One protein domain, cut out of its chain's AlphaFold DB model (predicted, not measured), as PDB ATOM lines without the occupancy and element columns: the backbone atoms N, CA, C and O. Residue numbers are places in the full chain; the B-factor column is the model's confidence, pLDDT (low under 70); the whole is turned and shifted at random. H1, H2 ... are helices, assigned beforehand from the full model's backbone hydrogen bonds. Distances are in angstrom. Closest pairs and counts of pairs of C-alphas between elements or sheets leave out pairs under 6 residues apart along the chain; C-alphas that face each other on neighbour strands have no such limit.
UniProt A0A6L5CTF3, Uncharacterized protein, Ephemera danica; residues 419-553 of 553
ATOM      1  N   CYS A 419     -25.995  -2.536 -42.262       98.25
ATOM      2  CA  CYS A 419     -26.178  -1.244 -41.584       98.25
ATOM      3  C   CYS A 419     -27.661  -0.993 -41.296       98.25
ATOM      4  O   CYS A 419     -28.523  -1.355 -42.091       98.25
ATOM      5  N   ARG A 420     -27.947  -0.307 -40.187       97.12
ATOM      6  CA  ARG A 420     -29.279   0.237 -39.886       97.12
ATOM      7  C   ARG A 420     -29.229   1.762 -39.817       97.12
ATOM      8  O   ARG A 420     -28.145   2.355 -39.797       97.12
ATOM      9  N   VAL A 421     -30.408   2.375 -39.764       95.94
ATOM     10  CA  VAL A 421     -30.597   3.821 -39.611       95.94
ATOM     11  C   VAL A 421     -29.761   4.356 -38.442       95.94
ATOM     12  O   VAL A 421     -29.698   3.743 -37.374       95.94
ATOM     13  N   MET A 422     -29.128   5.511 -38.651       94.44
ATOM     14  CA  MET A 422     -28.467   6.301 -37.610       94.44
ATOM     15  C   MET A 422     -29.067   7.718 -37.589       94.44
ATOM     16  O   MET A 422     -29.512   8.196 -38.639       94.44
ATOM     17  N   PRO A 423     -29.104   8.390 -36.421       90.62
ATOM     18  CA  PRO A 423     -29.628   9.752 -36.318       90.62
ATOM     19  C   PRO A 423     -28.689  10.777 -36.967       90.62
ATOM     20  O   PRO A 423     -29.153  11.710 -37.615       90.62
ATOM     21  N   ASP A 424     -27.373  10.577 -36.843       89.75
ATOM     22  CA  ASP A 424     -26.363  11.528 -37.301       89.75
ATOM     23  C   ASP A 424     -25.764  11.126 -38.654       89.75
ATOM     24  O   ASP A 424     -25.313   9.993 -38.833       89.75
ATOM     25  N   ASN A 425     -25.608  12.096 -39.560       90.62
ATOM     26  CA  ASN A 425     -24.902  11.920 -40.838       90.62
ATOM     27  C   ASN A 425     -23.501  11.299 -40.649       90.62
ATOM     28  O   ASN A 425     -23.143  10.349 -41.337       90.62
ATOM     29  N   ILE A 426     -22.729  11.771 -39.660       89.94
ATOM     30  CA  ILE A 426     -21.374  11.265 -39.360       89.94
ATOM     31  C   ILE A 426     -21.352   9.836 -38.777       89.94
ATOM     32  O   ILE A 426     -20.300   9.204 -38.740       89.94
ATOM     33  N   GLN A 427     -22.497   9.303 -38.338       91.62
ATOM     34  CA  GLN A 427     -22.645   7.901 -37.932       91.62
ATOM     35  C   GLN A 427     -23.169   7.002 -39.070       91.62
ATOM     36  O   GLN A 427     -23.019   5.778 -39.009       91.62
ATOM     37  N   SER A 428     -23.750   7.584 -40.122       95.25
ATOM     38  CA  SER A 428     -24.286   6.895 -41.304       95.25
ATOM     39  C   SER A 428     -23.189   6.452 -42.290       95.25
ATOM     40  O   SER A 428     -23.119   6.877 -43.449       95.25
ATOM     41  N   ILE A 429     -22.291   5.597 -41.798       95.06
ATOM     42  CA  ILE A 429     -21.090   5.124 -42.497       95.06
ATOM     43  C   ILE A 429     -21.133   3.599 -42.655       95.06
ATOM     44  O   ILE A 429     -21.402   2.861 -41.700       95.06
ATOM     45  N   CYS A 430     -20.854   3.113 -43.867       97.50
ATOM     46  CA  CYS A 430     -20.763   1.688 -44.181       97.50
ATOM     47  C   CYS A 430     -19.379   1.127 -43.801       97.50
ATOM     48  O   CYS A 430     -18.367   1.817 -43.895       97.50
ATOM     49  N   CYS A 431     -19.281  -0.165 -43.464       97.75
ATOM     50  CA  CYS A 431     -17.975  -0.821 -43.263       97.75
ATOM     51  C   CYS A 431     -17.146  -0.965 -44.554       97.75
ATOM     52  O   CYS A 431     -16.030  -1.475 -44.514       97.75
ATOM     53  N   ASN A 432     -17.702  -0.537 -45.688       96.31
ATOM     54  CA  ASN A 432     -17.032  -0.453 -46.979       96.31
ATOM     55  C   ASN A 432     -16.581   0.992 -47.314       96.31
ATOM     56  O   ASN A 432     -15.919   1.181 -48.329       96.31
ATOM     57  N   ASP A 433     -16.899   1.999 -46.482       94.19
ATOM     58  CA  ASP A 433     -16.564   3.419 -46.729       94.19
ATOM     59  C   ASP A 433     -15.187   3.837 -46.164       94.19
ATOM     60  O   ASP A 433     -14.652   4.887 -46.537       94.19
ATOM     61  N   SER A 434     -14.626   3.034 -45.251       92.44
ATOM     62  CA  SER A 434     -13.283   3.189 -44.665       92.44
ATOM     63  C   SER A 434     -12.384   2.048 -45.125       92.44
ATOM     64  O   SER A 434     -12.759   0.876 -45.048       92.44
ATOM     65  N   GLU A 435     -11.181   2.396 -45.578       93.00
ATOM     66  CA  GLU A 435     -10.201   1.430 -46.077       93.00
ATOM     67  C   GLU A 435      -9.614   0.581 -44.943       93.00
ATOM     68  O   GLU A 435      -9.405  -0.617 -45.099       93.00
ATOM     69  N   GLU A 436      -9.452   1.166 -43.757       94.31
ATOM     70  CA  GLU A 436      -9.052   0.476 -42.529       94.31
ATOM     71  C   GLU A 436     -10.011  -0.678 -42.207       94.31
ATOM     72  O   GLU A 436      -9.585  -1.795 -41.907       94.31
ATOM     73  N   VAL A 437     -11.319  -0.432 -42.332       96.25
ATOM     74  CA  VAL A 437     -12.349  -1.447 -42.079       96.25
ATOM     75  C   VAL A 437     -12.422  -2.478 -43.214       96.25
ATOM     76  O   VAL A 437     -12.653  -3.655 -42.931       96.25
ATOM     77  N   LYS A 438     -12.158  -2.097 -44.478       95.50
ATOM     78  CA  LYS A 438     -11.999  -3.067 -45.582       95.50
ATOM     79  C   LYS A 438     -10.811  -4.002 -45.348       95.50
ATOM     80  O   LYS A 438     -10.973  -5.215 -45.433       95.50
ATOM     81  N   ILE A 439      -9.647  -3.459 -44.995       94.44
ATOM     82  CA  ILE A 439      -8.439  -4.240 -44.698       94.44
ATOM     83  C   ILE A 439      -8.693  -5.189 -43.517       94.44
ATOM     84  O   ILE A 439      -8.318  -6.357 -43.578       94.44
ATOM     85  N   ALA A 440      -9.377  -4.725 -42.466       94.50
ATOM     86  CA  ALA A 440      -9.658  -5.530 -41.278       94.50
ATOM     87  C   ALA A 440     -10.726  -6.624 -41.480       94.50
ATOM     88  O   ALA A 440     -10.634  -7.677 -40.849       94.50
ATOM     89  N   LYS A 441     -11.731  -6.408 -42.346       95.00
ATOM     90  CA  LYS A 441     -12.742  -7.432 -42.690       95.00
ATOM     91  C   LYS A 441     -12.286  -8.391 -43.799       95.00
ATOM     92  O   LYS A 441     -12.913  -9.433 -43.992       95.00
ATOM     93  N   GLY A 442     -11.241  -8.029 -44.547       93.19
ATOM     94  CA  GLY A 442     -10.765  -8.773 -45.710       93.19
ATOM     95  C   GLY A 442     -11.880  -9.015 -46.733       93.19
ATOM     96  O   GLY A 442     -12.659  -8.118 -47.056       93.19
ATOM     97  N   GLY A 443     -11.986 -10.257 -47.209       93.38
ATOM     98  CA  GLY A 443     -13.017 -10.679 -48.163       93.38
ATOM     99  C   GLY A 443     -14.449 -10.751 -47.610       93.38
ATOM    100  O   GLY A 443     -15.372 -10.999 -48.380       93.38
ATOM    101  N   ALA A 444     -14.681 -10.543 -46.307       96.00
ATOM    102  CA  ALA A 444     -16.032 -10.601 -45.749       96.00
ATOM    103  C   ALA A 444     -16.902  -9.442 -46.268       96.00
ATOM    104  O   ALA A 444     -16.504  -8.277 -46.199       96.00
ATOM    105  N   GLN A 445     -18.126  -9.737 -46.727       97.19
ATOM    106  CA  GLN A 445     -19.080  -8.733 -47.229       97.19
ATOM    107  C   GLN A 445     -19.295  -7.594 -46.216       97.19
ATOM    108  O   GLN A 445     -19.195  -6.415 -46.565       97.19
ATOM    109  N   CYS A 446     -19.486  -7.951 -44.943       98.38
ATOM    110  CA  CYS A 446     -19.601  -7.028 -43.822       98.38
ATOM    111  C   CYS A 446     -18.614  -7.381 -42.699       98.38
ATOM    112  O   CYS A 446     -18.394  -8.554 -42.403       98.38
ATOM    113  N   VAL A 447     -18.082  -6.361 -42.015       98.38
ATOM    114  CA  VAL A 447     -17.162  -6.532 -40.876       98.38
ATOM    115  C   VAL A 447     -17.773  -7.332 -39.717       98.38
ATOM    116  O   VAL A 447     -17.050  -8.051 -39.037       98.38
ATOM    117  N   THR A 448     -19.095  -7.283 -39.526       98.44
ATOM    118  CA  THR A 448     -19.782  -8.015 -38.444       98.44
ATOM    119  C   THR A 448     -19.822  -9.531 -38.652       98.44
ATOM    120  O   THR A 448     -19.968 -10.280 -37.687       98.44
ATOM    121  N   ILE A 449     -19.667  -9.992 -39.898       97.31
ATOM    122  CA  ILE A 449     -19.662 -11.417 -40.264       97.31
ATOM    123  C   ILE A 449     -18.298 -12.054 -39.949       97.31
ATOM    124  O   ILE A 449     -18.229 -13.253 -39.682       97.31
ATOM    125  N   HIS A 450     -17.226 -11.258 -39.940       97.19
ATOM    126  CA  HIS A 450     -15.850 -11.713 -39.757       97.19
ATOM    127  C   HIS A 450     -15.597 -12.243 -38.333       97.19
ATOM    128  O   HIS A 450     -15.936 -11.593 -37.342       97.19
ATOM    129  N   ASP A 451     -14.960 -13.408 -38.194       96.75
ATOM    130  CA  ASP A 451     -14.840 -14.078 -36.889       96.75
ATOM    131  C   ASP A 451     -13.951 -13.336 -35.886       96.75
ATOM    132  O   ASP A 451     -14.201 -13.407 -34.681       96.75
ATOM    133  N   ALA A 452     -12.986 -12.532 -36.348       96.06
ATOM    134  CA  ALA A 452     -12.244 -11.643 -35.453       96.06
ATOM    135  C   ALA A 452     -13.135 -10.534 -34.858       96.06
ATOM    136  O   ALA A 452     -12.900 -10.133 -33.724       96.06
ATOM    137  N   PHE A 453     -14.200 -10.086 -35.539       98.31
ATOM    138  CA  PHE A 453     -15.160  -9.146 -34.941       98.31
ATOM    139  C   PHE A 453     -15.946  -9.825 -33.810       98.31
ATOM    140  O   PHE A 453     -15.997  -9.316 -32.691       98.31
ATOM    141  N   LYS A 454     -16.474 -11.031 -34.057       97.69
ATOM    142  CA  LYS A 454     -17.174 -11.837 -33.037       97.69
ATOM    143  C   LYS A 454     -16.271 -12.124 -31.828       97.69
ATOM    144  O   LYS A 454     -16.700 -11.995 -30.685       97.69
ATOM    145  N   THR A 455     -15.009 -12.470 -32.090       97.31
ATOM    146  CA  THR A 455     -14.032 -12.914 -31.082       97.31
ATOM    147  C   THR A 455     -13.400 -11.765 -30.298       97.31
ATOM    148  O   THR A 455     -13.191 -11.908 -29.098       97.31
ATOM    149  N   LEU A 456     -13.096 -10.631 -30.935       97.06
ATOM    150  CA  LEU A 456     -12.455  -9.494 -30.266       97.06
ATOM    151  C   LEU A 456     -13.482  -8.531 -29.660       97.06
ATOM    152  O   LEU A 456     -13.277  -8.069 -28.540       97.06
ATOM    153  N   ILE A 457     -14.569  -8.246 -30.390       98.38
ATOM    154  CA  ILE A 457     -15.476  -7.114 -30.130       98.38
ATOM    155  C   ILE A 457     -16.773  -7.553 -29.440       98.38
ATOM    156  O   ILE A 457     -17.275  -6.833 -28.583       98.38
ATOM    157  N   LEU A 458     -17.308  -8.736 -29.770       97.88
ATOM    158  CA  LEU A 458     -18.541  -9.261 -29.156       97.88
ATOM    159  C   LEU A 458     -18.300 -10.278 -28.021       97.88
ATOM    160  O   LEU A 458     -19.255 -10.696 -27.359       97.88
ATOM    161  N   ASN A 459     -17.057 -10.692 -27.759       97.00
ATOM    162  CA  ASN A 459     -16.741 -11.664 -26.710       97.00
ATOM    163  C   ASN A 459     -16.430 -10.975 -25.369       97.00
ATOM    164  O   ASN A 459     -15.447 -10.247 -25.240       97.00
ATOM    165  N   GLU A 460     -17.222 -11.267 -24.338       95.62
ATOM    166  CA  GLU A 460     -17.087 -10.651 -23.010       95.62
ATOM    167  C   GLU A 460     -15.769 -10.995 -22.314       95.62
ATOM    168  O   GLU A 460     -15.260 -10.179 -21.551       95.62
ATOM    169  N   GLN A 461     -15.155 -12.144 -22.606       95.69
ATOM    170  CA  GLN A 461     -13.832 -12.491 -22.077       95.69
ATOM    171  C   GLN A 461     -12.729 -11.651 -22.742       95.69
ATOM    172  O   GLN A 461     -11.820 -11.182 -22.054       95.69
ATOM    173  N   SER A 462     -12.842 -11.378 -24.050       96.44
ATOM    174  CA  SER A 462     -11.950 -10.448 -24.764       96.44
ATOM    175  C   SER A 462     -12.056  -9.036 -24.179       96.44
ATOM    176  O   SER A 462     -11.051  -8.468 -23.736       96.44
ATOM    177  N   LEU A 463     -13.281  -8.509 -24.063       95.69
ATOM    178  CA  LEU A 463     -13.515  -7.181 -23.489       95.69
ATOM    179  C   LEU A 463     -13.118  -7.108 -22.008       95.69
ATOM    180  O   LEU A 463     -12.583  -6.092 -21.574       95.69
ATOM    181  N   THR A 464     -13.298  -8.180 -21.230       94.12
ATOM    182  CA  THR A 464     -12.809  -8.274 -19.842       94.12
ATOM    183  C   THR A 464     -11.292  -8.100 -19.794       94.12
ATOM    184  O   THR A 464     -10.785  -7.267 -19.039       94.12
ATOM    185  N   LEU A 465     -10.548  -8.818 -20.643       94.88
ATOM    186  CA  LEU A 465      -9.092  -8.687 -20.735       94.88
ATOM    187  C   LEU A 465      -8.663  -7.289 -21.209       94.88
ATOM    188  O   LEU A 465      -7.663  -6.767 -20.712       94.88
ATOM    189  N   SER A 466      -9.397  -6.655 -22.127       94.75
ATOM    190  CA  SER A 466      -9.103  -5.281 -22.556       94.75
ATOM    191  C   SER A 466      -9.413  -4.247 -21.472       94.75
ATOM    192  O   SER A 466      -8.545  -3.436 -21.152       94.75
ATOM    193  N   ARG A 467     -10.563  -4.344 -20.790       93.50
ATOM    194  CA  ARG A 467     -10.907  -3.525 -19.614       93.50
ATOM    195  C   ARG A 467      -9.828  -3.632 -18.535       93.50
ATOM    196  O   ARG A 467      -9.398  -2.611 -18.001       93.50
ATOM    197  N   HIS A 468      -9.333  -4.838 -18.249       90.44
ATOM    198  CA  HIS A 468      -8.222  -5.030 -17.312       90.44
ATOM    199  C   HIS A 468      -6.924  -4.371 -17.791       90.44
ATOM    200  O   HIS A 468      -6.264  -3.719 -16.982       90.44
ATOM    201  N   LYS A 469      -6.568  -4.465 -19.081       90.62
ATOM    202  CA  LYS A 469      -5.411  -3.739 -19.643       90.62
ATOM    203  C   LYS A 469      -5.588  -2.225 -19.481       90.62
ATOM    204  O   LYS A 469      -4.691  -1.577 -18.954       90.62
ATOM    205  N   MET A 470      -6.746  -1.673 -19.853       89.12
ATOM    206  CA  MET A 470      -7.063  -0.245 -19.700       89.12
ATOM    207  C   MET A 470      -6.886   0.215 -18.251       89.12
ATOM    208  O   MET A 470      -6.089   1.109 -17.987       89.12
ATOM    209  N   LEU A 471      -7.533  -0.461 -17.300       89.44
ATOM    210  CA  LEU A 471      -7.451  -0.142 -15.871       89.44
ATOM    211  C   LEU A 471      -6.064  -0.377 -15.239       89.44
ATOM    212  O   LEU A 471      -5.854   0.051 -14.106       89.44
ATOM    213  N   SER A 472      -5.143  -1.056 -15.937       87.06
ATOM    214  CA  SER A 472      -3.764  -1.312 -15.483       87.06
ATOM    215  C   SER A 472      -2.733  -0.351 -16.085       87.06
ATOM    216  O   SER A 472      -1.647  -0.206 -15.526       87.06
ATOM    217  N   PHE A 473      -3.043   0.281 -17.222       84.19
ATOM    218  CA  PHE A 473      -2.180   1.272 -17.876       84.19
ATOM    219  C   PHE A 473      -2.673   2.714 -17.717       84.19
ATOM    220  O   PHE A 473      -1.893   3.639 -17.946       84.19
ATOM    221  N   GLU A 474      -3.929   2.913 -17.310       86.62
ATOM    222  CA  GLU A 474      -4.454   4.231 -16.974       86.62
ATOM    223  C   GLU A 474      -3.722   4.818 -15.756       86.62
ATOM    224  O   GLU A 474      -3.570   4.172 -14.717       86.62
ATOM    225  N   LYS A 475      -3.255   6.059 -15.908       83.69
ATOM    226  CA  LYS A 475      -2.550   6.838 -14.881       83.69
ATOM    227  C   LYS A 475      -3.472   7.853 -14.208       83.69
ATOM    228  O   LYS A 475      -3.212   8.245 -13.074       83.69
ATOM    229  N   ASP A 476      -4.537   8.262 -14.890       83.38
ATOM    230  CA  ASP A 476      -5.567   9.136 -14.347       83.38
ATOM    231  C   ASP A 476      -6.511   8.336 -13.430       83.38
ATOM    232  O   ASP A 476      -7.319   7.507 -13.861       83.38
ATOM    233  N   TYR A 477      -6.417   8.604 -12.126       80.31
ATOM    234  CA  TYR A 477      -7.272   7.985 -11.114       80.31
ATOM    235  C   TYR A 477      -8.768   8.249 -11.349       80.31
ATOM    236  O   TYR A 477      -9.586   7.371 -11.067       80.31
ATOM    237  N   LEU A 478      -9.149   9.421 -11.868       79.75
ATOM    238  CA  LEU A 478     -10.545   9.782 -12.117       79.75
ATOM    239  C   LEU A 478     -11.106   8.986 -13.297       79.75
ATOM    240  O   LEU A 478     -12.181   8.401 -13.161       79.75
ATOM    241  N   LYS A 479     -10.354   8.850 -14.397       78.25
ATOM    242  CA  LYS A 479     -10.719   7.967 -15.524       78.25
ATOM    243  C   LYS A 479     -10.801   6.504 -15.103       78.25
ATOM    244  O   LYS A 479     -11.819   5.846 -15.332       78.25
ATOM    245  N   ALA A 480      -9.785   6.009 -14.392       80.94
ATOM    246  CA  ALA A 480      -9.760   4.641 -13.880       80.94
ATOM    247  C   ALA A 480     -10.898   4.353 -12.881       80.94
ATOM    248  O   ALA A 480     -11.345   3.210 -12.774       80.94
ATOM    249  N   LYS A 481     -11.379   5.364 -12.146       80.56
ATOM    250  CA  LYS A 481     -12.557   5.281 -11.269       80.56
ATOM    251  C   LYS A 481     -13.864   5.332 -12.065       80.56
ATOM    252  O   LYS A 481     -14.737   4.507 -11.824       80.56
ATOM    253  N   LYS A 482     -13.984   6.225 -13.052       79.81
ATOM    254  CA  LYS A 482     -15.150   6.346 -13.948       79.81
ATOM    255  C   LYS A 482     -15.426   5.015 -14.663       79.81
ATOM    256  O   LYS A 482     -16.519   4.480 -14.532       79.81
ATOM    257  N   LEU A 483     -14.408   4.390 -15.264       80.69
ATOM    258  CA  LEU A 483     -14.514   3.080 -15.938       80.69
ATOM    259  C   LEU A 483     -14.758   1.880 -14.989       80.69
ATOM    260  O   LEU A 483     -15.115   0.789 -15.442       80.69
ATOM    261  N   LYS A 484     -14.585   2.048 -13.672       82.12
ATOM    262  CA  LYS A 484     -15.007   1.065 -12.651       82.12
ATOM    263  C   LYS A 484     -16.450   1.278 -12.183       82.12
ATOM    264  O   LYS A 484     -17.054   0.321 -11.715       82.12
ATOM    265  N   ASN A 485     -16.965   2.501 -12.317       81.00
ATOM    266  CA  ASN A 485     -18.270   2.931 -11.815       81.00
ATOM    267  C   ASN A 485     -19.373   2.985 -12.888       81.00
ATOM    268  O   ASN A 485     -20.536   3.135 -12.522       81.00
ATOM    269  N   LEU A 486     -19.030   2.887 -14.180       78.50
ATOM    270  CA  LEU A 486     -20.003   2.603 -15.241       78.50
ATOM    271  C   LEU A 486     -20.735   1.286 -14.956       78.50
ATOM    272  O   LEU A 486     -20.178   0.377 -14.331       78.50
ATOM    273  N   ASP A 487     -21.961   1.168 -15.462       84.31
ATOM    274  CA  ASP A 487     -22.689  -0.095 -15.442       84.31
ATOM    275  C   ASP A 487     -22.000  -1.145 -16.349       84.31
ATOM    276  O   ASP A 487     -21.001  -0.873 -17.029       84.31
ATOM    277  N   ALA A 488     -22.506  -2.378 -16.342       83.81
ATOM    278  CA  ALA A 488     -21.943  -3.443 -17.166       83.81
ATOM    279  C   ALA A 488     -22.120  -3.176 -18.673       83.81
ATOM    280  O   ALA A 488     -21.195  -3.441 -19.441       83.81
ATOM    281  N   ALA A 489     -23.264  -2.634 -19.099       89.50
ATOM    282  CA  ALA A 489     -23.587  -2.449 -20.506       89.50
ATOM    283  C   ALA A 489     -22.787  -1.299 -21.141       89.50
ATOM    284  O   ALA A 489     -22.153  -1.521 -22.172       89.50
ATOM    285  N   ASP A 490     -22.702  -0.121 -20.512       89.88
ATOM    286  CA  ASP A 490     -21.830   0.976 -20.958       89.88
ATOM    287  C   ASP A 490     -20.365   0.569 -20.964       89.88
ATOM    288  O   ASP A 490     -19.641   0.886 -21.909       89.88
ATOM    289  N   THR A 491     -19.923  -0.164 -19.936       90.38
ATOM    290  CA  THR A 491     -18.563  -0.706 -19.895       90.38
ATOM    291  C   THR A 491     -18.282  -1.539 -21.147       90.38
ATOM    292  O   THR A 491     -17.263  -1.316 -21.805       90.38
ATOM    293  N   TRP A 492     -19.159  -2.483 -21.501       94.56
ATOM    294  CA  TRP A 492     -18.941  -3.332 -22.671       94.56
ATOM    295  C   TRP A 492     -19.092  -2.575 -23.989       94.56
ATOM    296  O   TRP A 492     -18.213  -2.715 -24.836       94.56
ATOM    297  N   ARG A 493     -20.094  -1.696 -24.136       95.69
ATOM    298  CA  ARG A 493     -20.229  -0.795 -25.296       95.69
ATOM    299  C   ARG A 493     -18.944   0.008 -25.529       95.69
ATOM    300  O   ARG A 493     -18.370  -0.043 -26.615       95.69
ATOM    301  N   TYR A 494     -18.459   0.709 -24.505       92.44
ATOM    302  CA  TYR A 494     -17.276   1.568 -24.584       92.44
ATOM    303  C   TYR A 494     -15.989   0.791 -24.899       92.44
ATOM    304  O   TYR A 494     -15.223   1.202 -25.776       92.44
ATOM    305  N   VAL A 495     -15.755  -0.347 -24.232       94.81
ATOM    306  CA  VAL A 495     -14.566  -1.177 -24.492       94.81
ATOM    307  C   VAL A 495     -14.639  -1.808 -25.888       94.81
ATOM    308  O   VAL A 495     -13.647  -1.757 -26.608       94.81
ATOM    309  N   ALA A 496     -15.808  -2.291 -26.329       97.56
ATOM    310  CA  ALA A 496     -16.011  -2.825 -27.678       97.56
ATOM    311  C   ALA A 496     -15.751  -1.777 -28.772       97.56
ATOM    312  O   ALA A 496     -15.030  -2.050 -29.730       97.56
ATOM    313  N   TYR A 497     -16.281  -0.557 -28.621       96.44
ATOM    314  CA  TYR A 497     -16.035   0.539 -29.565       96.44
ATOM    315  C   TYR A 497     -14.547   0.903 -29.648       96.44
ATOM    316  O   TYR A 497     -13.999   1.054 -30.742       96.44
ATOM    317  N   ARG A 498     -13.867   1.006 -28.500       93.38
ATOM    318  CA  ARG A 498     -12.428   1.283 -28.444       93.38
ATOM    319  C   ARG A 498     -11.609   0.166 -29.090       93.38
ATOM    320  O   ARG A 498     -10.706   0.452 -29.874       93.38
ATOM    321  N   ASP A 499     -11.910  -1.087 -28.770       95.81
ATOM    322  CA  ASP A 499     -11.175  -2.242 -29.282       95.81
ATOM    323  C   ASP A 499     -11.415  -2.446 -30.782       95.81
ATOM    324  O   ASP A 499     -10.485  -2.822 -31.492       95.81
ATOM    325  N   PHE A 500     -12.601  -2.097 -31.295       97.62
ATOM    326  CA  PHE A 500     -12.871  -2.055 -32.734       97.62
ATOM    327  C   PHE A 500     -11.974  -1.029 -33.430       97.62
ATOM    328  O   PHE A 500     -11.308  -1.360 -34.409       97.62
ATOM    329  N   ILE A 501     -11.906   0.199 -32.901       95.06
ATOM    330  CA  ILE A 501     -11.051   1.258 -33.451       95.06
ATOM    331  C   ILE A 501      -9.577   0.822 -33.436       95.06
ATOM    332  O   ILE A 501      -8.895   0.991 -34.445       95.06
ATOM    333  N   LEU A 502      -9.097   0.219 -32.341       93.12
ATOM    334  CA  LEU A 502      -7.725  -0.297 -32.232       93.12
ATOM    335  C   LEU A 502      -7.443  -1.473 -33.178       93.12
ATOM    336  O   LEU A 502      -6.343  -1.563 -33.716       93.12
ATOM    337  N   TRP A 503      -8.415  -2.363 -33.391       95.38
ATOM    338  CA  TRP A 503      -8.284  -3.501 -34.301       95.38
ATOM    339  C   TRP A 503      -8.175  -3.047 -35.760       95.38
ATOM    340  O   TRP A 503      -7.223  -3.429 -36.438       95.38
ATOM    341  N   VAL A 504      -9.091  -2.193 -36.236       95.38
ATOM    342  CA  VAL A 504      -9.082  -1.761 -37.647       95.38
ATOM    343  C   VAL A 504      -7.950  -0.772 -37.956       95.38
ATOM    344  O   VAL A 504      -7.433  -0.760 -39.068       95.38
ATOM    345  N   ASN A 505      -7.489  -0.001 -36.964       92.06
ATOM    346  CA  ASN A 505      -6.343   0.909 -37.098       92.06
ATOM    347  C   ASN A 505      -5.016   0.299 -36.610       92.06
ATOM    348  O   ASN A 505      -4.075   1.042 -36.354       92.06
ATOM    349  N   CYS A 506      -4.884  -1.027 -36.484       85.94
ATOM    350  CA  CYS A 506      -3.709  -1.658 -35.854       85.94
ATOM    351  C   CYS A 506      -2.348  -1.317 -36.504       85.94
ATOM    352  O   CYS A 506      -1.315  -1.424 -35.847       85.94
ATOM    353  N   LYS A 507      -2.345  -0.868 -37.769       81.12
ATOM    354  CA  LYS A 507      -1.162  -0.394 -38.513       81.12
ATOM    355  C   LYS A 507      -0.891   1.120 -38.392       81.12
ATOM    356  O   LYS A 507       0.072   1.600 -38.982       81.12
ATOM    357  N   LYS A 508      -1.735   1.895 -37.698       82.25
ATOM    358  CA  LYS A 508      -1.701   3.371 -37.663       82.25
ATOM    359  C   LYS A 508      -1.782   3.911 -36.232       82.25
ATOM    360  O   LYS A 508      -2.728   3.640 -35.498       82.25
ATOM    361  N   ASN A 509      -0.840   4.775 -35.856       76.69
ATOM    362  CA  ASN A 509      -0.935   5.538 -34.611       76.69
ATOM    363  C   ASN A 509      -1.942   6.689 -34.775       76.69
ATOM    364  O   ASN A 509      -1.599   7.734 -35.317       76.69
ATOM    365  N   LEU A 510      -3.165   6.515 -34.265       79.06
ATOM    366  CA  LEU A 510      -4.242   7.522 -34.330       79.06
ATOM    367  C   LEU A 510      -3.956   8.833 -33.571       79.06
ATOM    368  O   LEU A 510      -4.702   9.791 -33.734       79.06
ATOM    369  N   GLY A 511      -2.910   8.902 -32.744       74.44
ATOM    370  CA  GLY A 511      -2.572  10.101 -31.969       74.44
ATOM    371  C   GLY A 511      -3.508  10.363 -30.778       74.44
ATOM    372  O   GLY A 511      -4.212   9.471 -30.304       74.44
ATOM    373  N   ARG A 512      -3.476  11.594 -30.252       72.44
ATOM    374  CA  ARG A 512      -4.396  12.081 -29.205       72.44
ATOM    375  C   ARG A 512      -5.487  12.950 -29.830       72.44
ATOM    376  O   ARG A 512      -5.253  13.589 -30.849       72.44
ATOM    377  N   ASN A 513      -6.652  13.008 -29.187       70.12
ATOM    378  CA  ASN A 513      -7.783  13.883 -29.540       70.12
ATOM    379  C   ASN A 513      -8.284  13.749 -30.998       70.12
ATOM    380  O   ASN A 513      -8.945  14.647 -31.524       70.12
ATOM    381  N   ILE A 514      -8.031  12.593 -31.614       77.81
ATOM    382  CA  ILE A 514      -8.613  12.143 -32.879       77.81
ATOM    383  C   ILE A 514      -9.649  11.066 -32.544       77.81
ATOM    384  O   ILE A 514      -9.340  10.071 -31.886       77.81
ATOM    385  N   ARG A 515     -10.899  11.283 -32.965       83.44
ATOM    386  CA  ARG A 515     -12.002  10.321 -32.846       83.44
ATOM    387  C   ARG A 515     -12.376   9.836 -34.243       83.44
ATOM    388  O   ARG A 515     -12.510  10.646 -35.155       83.44
ATOM    389  N   VAL A 516     -12.556   8.527 -34.395       87.06
ATOM    390  CA  VAL A 516     -12.934   7.884 -35.663       87.06
ATOM    391  C   VAL A 516     -14.375   7.380 -35.538       87.06
ATOM    392  O   VAL A 516     -14.657   6.662 -34.573       87.06
ATOM    393  N   PRO A 517     -15.296   7.736 -36.452       91.12
ATOM    394  CA  PRO A 517     -16.654   7.207 -36.423       91.12
ATOM    395  C   PRO A 517     -16.659   5.712 -36.774       91.12
ATOM    396  O   PRO A 517     -15.991   5.266 -37.708       91.12
ATOM    397  N   ILE A 518     -17.413   4.927 -36.007       95.62
ATOM    398  CA  ILE A 518     -17.543   3.477 -36.199       95.62
ATOM    399  C   ILE A 518     -18.698   3.208 -37.179       95.62
ATOM    400  O   ILE A 518     -19.759   3.813 -37.016       95.62
ATOM    401  N   PRO A 519     -18.548   2.298 -38.163       97.25
ATOM    402  CA  PRO A 519     -19.617   1.973 -39.102       97.25
ATOM    403  C   PRO A 519     -20.906   1.501 -38.423       97.25
ATOM    404  O   PRO A 519     -20.861   0.697 -37.490       97.25
ATOM    405  N   SER A 520     -22.056   1.912 -38.961       97.94
ATOM    406  CA  SER A 520     -23.391   1.621 -38.410       97.94
ATOM    407  C   SER A 520     -23.609   0.134 -38.091       97.94
ATOM    408  O   SER A 520     -24.101  -0.197 -37.017       97.94
ATOM    409  N   CYS A 521     -23.181  -0.778 -38.971       98.50
ATOM    410  CA  CYS A 521     -23.319  -2.222 -38.757       98.50
ATOM    411  C   CYS A 521     -22.565  -2.710 -37.507       98.50
ATOM    412  O   CYS A 521     -23.099  -3.505 -36.736       98.50
ATOM    413  N   ALA A 522     -21.352  -2.202 -37.270       98.38
ATOM    414  CA  ALA A 522     -20.563  -2.527 -36.085       98.38
ATOM    415  C   ALA A 522     -21.140  -1.872 -34.817       98.38
ATOM    416  O   ALA A 522     -21.191  -2.522 -33.775       98.38
ATOM    417  N   VAL A 523     -21.631  -0.628 -34.910       97.88
ATOM    418  CA  VAL A 523     -22.325   0.047 -33.798       97.88
ATOM    419  C   VAL A 523     -23.571  -0.733 -33.382       97.88
ATOM    420  O   VAL A 523     -23.734  -1.040 -32.203       97.88
ATOM    421  N   TRP A 524     -24.431  -1.104 -34.333       97.88
ATOM    422  CA  TRP A 524     -25.656  -1.845 -34.042       97.88
ATOM    423  C   TRP A 524     -25.391  -3.261 -33.529       97.88
ATOM    424  O   TRP A 524     -26.020  -3.647 -32.556       97.88
ATOM    425  N   ALA A 525     -24.405  -3.995 -34.056       98.38
ATOM    426  CA  ALA A 525     -24.052  -5.313 -33.517       98.38
ATOM    427  C   ALA A 525     -23.578  -5.269 -32.045       98.38
ATOM    428  O   ALA A 525     -23.826  -6.206 -31.287       98.38
ATOM    429  N   VAL A 526     -22.924  -4.179 -31.620       98.19
ATOM    430  CA  VAL A 526     -22.544  -3.951 -30.213       98.19
ATOM    431  C   VAL A 526     -23.755  -3.534 -29.365       98.19
ATOM    432  O   VAL A 526     -23.919  -4.037 -28.254       98.19
ATOM    433  N   ARG A 527     -24.629  -2.658 -29.885       97.00
ATOM    434  CA  ARG A 527     -25.871  -2.227 -29.208       97.00
ATOM    435  C   ARG A 527     -26.884  -3.360 -29.034       97.00
ATOM    436  O   ARG A 527     -27.526  -3.425 -27.997       97.00
ATOM    437  N   ASP A 528     -26.999  -4.260 -30.006       97.00
ATOM    438  CA  ASP A 528     -27.876  -5.433 -29.927       97.00
ATOM    439  C   ASP A 528     -27.433  -6.392 -28.817       97.00
ATOM    440  O   ASP A 528     -28.272  -6.987 -28.142       97.00
ATOM    441  N   LYS A 529     -26.115  -6.538 -28.611       97.44
ATOM    442  CA  LYS A 529     -25.582  -7.402 -27.555       97.44
ATOM    443  C   LYS A 529     -25.655  -6.761 -26.165       97.44
ATOM    444  O   LYS A 529     -25.974  -7.455 -25.202       97.44
ATOM    445  N   TRP A 530     -25.367  -5.465 -26.049       96.31
ATOM    446  CA  TRP A 530     -25.441  -4.727 -24.782       96.31
ATOM    447  C   TRP A 530     -26.325  -3.477 -24.948       96.31
ATOM    448  O   TRP A 530     -25.805  -2.370 -25.148       96.31
ATOM    449  N   PRO A 531     -27.661  -3.642 -24.894       95.25
ATOM    450  CA  PRO A 531     -28.614  -2.573 -25.177       95.25
ATOM    451  C   PRO A 531     -28.712  -1.538 -24.055       95.25
ATOM    452  O   PRO A 531     -28.415  -1.809 -22.892       95.25
ATOM    453  N   GLU A 532     -29.139  -0.329 -24.415       91.12
ATOM    454  CA  GLU A 532     -29.456   0.737 -23.461       91.12
ATOM    455  C   GLU A 532     -30.893   0.586 -22.939       91.12
ATOM    456  O   GLU A 532     -31.813   0.497 -23.762       91.12
ATOM    457  N   PRO A 533     -31.147   0.612 -21.617       85.19
ATOM    458  CA  PRO A 533     -32.501   0.708 -21.079       85.19
ATOM    459  C   PRO A 533     -33.214   1.976 -21.585       85.19
ATOM    460  O   PRO A 533     -32.911   3.092 -21.174       85.19
ATOM    461  N   GLY A 534     -34.165   1.798 -22.507       85.00
ATOM    462  CA  GLY A 534     -34.874   2.889 -23.189       85.00
ATOM    463  C   GLY A 534     -34.285   3.317 -24.543       85.00
ATOM    464  O   GLY A 534     -34.862   4.178 -25.197       85.00
ATOM    465  N   GLY A 535     -33.176   2.721 -25.000       84.56
ATOM    466  CA  GLY A 535     -32.627   2.917 -26.352       84.56
ATOM    467  C   GLY A 535     -31.974   4.279 -26.635       84.56
ATOM    468  O   GLY A 535     -31.600   4.546 -27.778       84.56
ATOM    469  N   LEU A 536     -31.818   5.140 -25.626       86.50
ATOM    470  CA  LEU A 536     -31.283   6.503 -25.756       86.50
ATOM    471  C   LEU A 536     -29.745   6.532 -25.720       86.50
ATOM    472  O   LEU A 536     -29.131   6.991 -24.761       86.50
ATOM    473  N   TYR A 537     -29.114   6.041 -26.786       88.88
ATOM    474  CA  TYR A 537     -27.654   6.036 -26.909       88.88
ATOM    475  C   TYR A 537     -27.072   7.440 -27.132       88.88
ATOM    476  O   TYR A 537     -27.544   8.187 -27.989       88.88
ATOM    477  N   THR A 538     -25.950   7.748 -26.474       84.44
ATOM    478  CA  THR A 538     -25.143   8.934 -26.815       84.44
ATOM    479  C   THR A 538     -24.574   8.815 -28.241       84.44
ATOM    480  O   THR A 538     -24.068   7.758 -28.637       84.44
ATOM    481  N   GLY A 539     -24.677   9.898 -29.020       83.19
ATOM    482  CA  GLY A 539     -24.181  10.006 -30.399       83.19
ATOM    483  C   GLY A 539     -22.652  10.109 -30.516       83.19
ATOM    484  O   GLY A 539     -21.917  10.071 -29.527       83.19
ATOM    485  N   PHE A 540     -22.147  10.247 -31.746       84.94
ATOM    486  CA  PHE A 540     -20.712  10.432 -31.985       84.94
ATOM    487  C   PHE A 540     -20.350  11.908 -31.811       84.94
ATOM    488  O   PHE A 540     -20.597  12.726 -32.693       84.94
ATOM    489  N   LYS A 541     -19.737  12.248 -30.675       80.62
ATOM    490  CA  LYS A 541     -19.231  13.602 -30.426       80.62
ATOM    491  C   LYS A 541     -17.839  13.781 -31.032       80.62
ATOM    492  O   LYS A 541     -16.916  13.023 -30.717       80.62
ATOM    493  N   LEU A 542     -17.676  14.816 -31.851       73.62
ATOM    494  CA  LEU A 542     -16.377  15.286 -32.344       73.62
ATOM    495  C   LEU A 542     -15.540  15.863 -31.186       73.62
ATOM    496  O   LEU A 542     -16.024  15.970 -30.058       73.62
ATOM    497  N   THR A 543     -14.250  16.136 -31.403       64.94
ATOM    498  CA  THR A 543     -13.346  16.542 -30.305       64.94
ATOM    499  C   THR A 543     -13.339  18.034 -29.992       64.94
ATOM    500  O   THR A 543     -12.662  18.414 -29.048       64.94
ATOM    501  N   PHE A 544     -14.091  18.844 -30.743       54.94
ATOM    502  CA  PHE A 544     -14.215  20.301 -30.580       54.94
ATOM    503  C   PHE A 544     -15.668  20.735 -30.298       54.94
ATOM    504  O   PHE A 544     -16.091  21.834 -30.634       54.94
ATOM    505  N   ASP A 545     -16.440  19.839 -29.681       49.16
ATOM    506  CA  ASP A 545     -17.777  20.098 -29.141       49.16
ATOM    507  C   ASP A 545     -17.650  20.930 -27.840       49.16
ATOM    508  O   ASP A 545     -17.223  20.362 -26.827       49.16
ATOM    509  N   PRO A 546     -17.949  22.252 -27.833       40.97
ATOM    510  CA  PRO A 546     -17.507  23.158 -26.759       40.97
ATOM    511  C   PRO A 546     -18.148  22.889 -25.393       40.97
ATOM    512  O   PRO A 546     -17.645  23.325 -24.363       40.97
ATOM    513  N   GLU A 547     -19.249  22.136 -25.352       44.31
ATOM    514  CA  GLU A 547     -19.892  21.719 -24.102       44.31
ATOM    515  C   GLU A 547     -19.129  20.592 -23.373       44.31
ATOM    516  O   GLU A 547     -19.498  20.210 -22.260       44.31
ATOM    517  N   PHE A 548     -18.103  19.993 -23.996       45.38
ATOM    518  CA  PHE A 548     -17.688  18.622 -23.673       45.38
ATOM    519  C   PHE A 548     -16.293  18.434 -23.056       45.38
ATOM    520  O   PHE A 548     -15.941  17.301 -22.712       45.38
ATOM    521  N   GLU A 549     -15.502  19.487 -22.835       35.28
ATOM    522  CA  GLU A 549     -14.173  19.353 -22.202       35.28
ATOM    523  C   GLU A 549     -14.250  18.854 -20.749       35.28
ATOM    524  O   GLU A 549     -13.417  18.060 -20.308       35.28
ATOM    525  N   ASN A 550     -15.341  19.167 -20.044       33.88
ATOM    526  CA  ASN A 550     -15.638  18.613 -18.720       33.88
ATOM    527  C   ASN A 550     -16.061  17.124 -18.734       33.88
ATOM    528  O   ASN A 550     -16.267  16.528 -17.675       33.88
ATOM    529  N   ILE A 551     -16.195  16.490 -19.908       37.31
ATOM    530  CA  ILE A 551     -16.682  15.106 -20.062       37.31
ATOM    531  C   ILE A 551     -15.675  14.251 -20.851       37.31
ATOM    532  O   ILE A 551     -16.024  13.411 -21.685       37.31
ATOM    533  N   LEU A 552     -14.388  14.394 -20.529       36.81
ATOM    534  CA  LEU A 552     -13.364  13.475 -21.024       36.81
ATOM    535  C   LEU A 552     -13.627  12.014 -20.597       36.81
ATOM    536  O   LEU A 552     -14.068  11.702 -19.479       36.81
ATOM    537  N   LEU A 553     -13.328  11.121 -21.541       39.53
ATOM    538  CA  LEU A 553     -13.082   9.685 -21.378       39.53
ATOM    539  C   LEU A 553     -11.580   9.472 -21.562       39.53
ATOM    540  O   LEU A 553     -10.977  10.159 -22.417       39.53
TER     541      LEU A 553
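AT A GLANCE: This is residues 419 to 553 of the 553 residues of an uncharacterized protein of Ephemera danica (UniProt A0A6L5CTF3). One long helix, H5, runs through the middle of a rounded body with other helices gathered round it: H6 folds back along one side, H2 and H3 cross it on another, and H1 meets its last residues. H4 sits near its opposite end, and long loops fill out the body, with residues 545 to 551 of the tail sticking out. The printed part has 135 residues with six named helices, H1 to H6 in chain order, and no named strand. The class is all helix, though under half of the residues, 63 of 135, are in named elements. The whole is compact, with a radius of gyration of the C-alphas of 14.8 A and spans of 42 by 34 by 33 A.

HOW THE PARTS SIT: The hub is H5, residues 488 to 504, which touches four helices. H6, residues 520 to 529, touches residues 493 to 497 of H5 and forms a helical hairpin with it, opposite ways at a shallow tilt of 34 degrees, only just short of steep; their closest C-alphas, of Arg 493 and Val 526, are 6.3 A apart. H3, residues 460 to 473, touches residues 492 to 499 of H5, about perpendicular at 82 degrees, with the closest C-alphas, of Leu 463 and Val 495, 6.2 A apart. H2, residues 451 to 456, touches residues 496 to 500 of H5 at a steep tilt of 59 degrees, opposite ways; the closest C-alphas, of Leu 456 and Asp 499, are 7.4 A apart. H2 and H3 only just touch, with 3 pairs of C-alphas within 8 A, and only at the corner by their link, the closest being those of Leu 456 and Ser 462 at 5.6 A. H1, residues 435 to 441, touches residues 503 to 504 of H5, with the C-alphas of Ala 440 and Val 504 closest at 5.3 A. H4, residues 477 to 485, is close to but not clearly touching H3, with the C-alphas of Leu 471 and Ala 480 closest at 5.7 A. H3 and H6 are apart. Every O i to N i+4 pair is within hydrogen-bond range in H1, H2, H3 and H5; in H4 4 of 5 are, and in H6 5 of 6.

IN THESE COORDINATES: H5 is 24.2 A long, from C-alpha 488 at (-21.943, -3.443, -17.166) to C-alpha 504 at (-9.082, -1.761, -37.647). H3 measures 19.8 A, H6 14.3 A, H4 12.1 A, H1 9.8 A and H2 8.4 A. H1 begins at C-alpha 435, (-10.201, 1.430, -46.077).

THE WHOLE: The C-alphas farthest apart, of Gly 443 and Tyr 477, are 41.9 A apart. The printed part has no cut, and the link from H5 to H6 is long, with 15 residues. Residues 543 to 553 have pLDDT under 70.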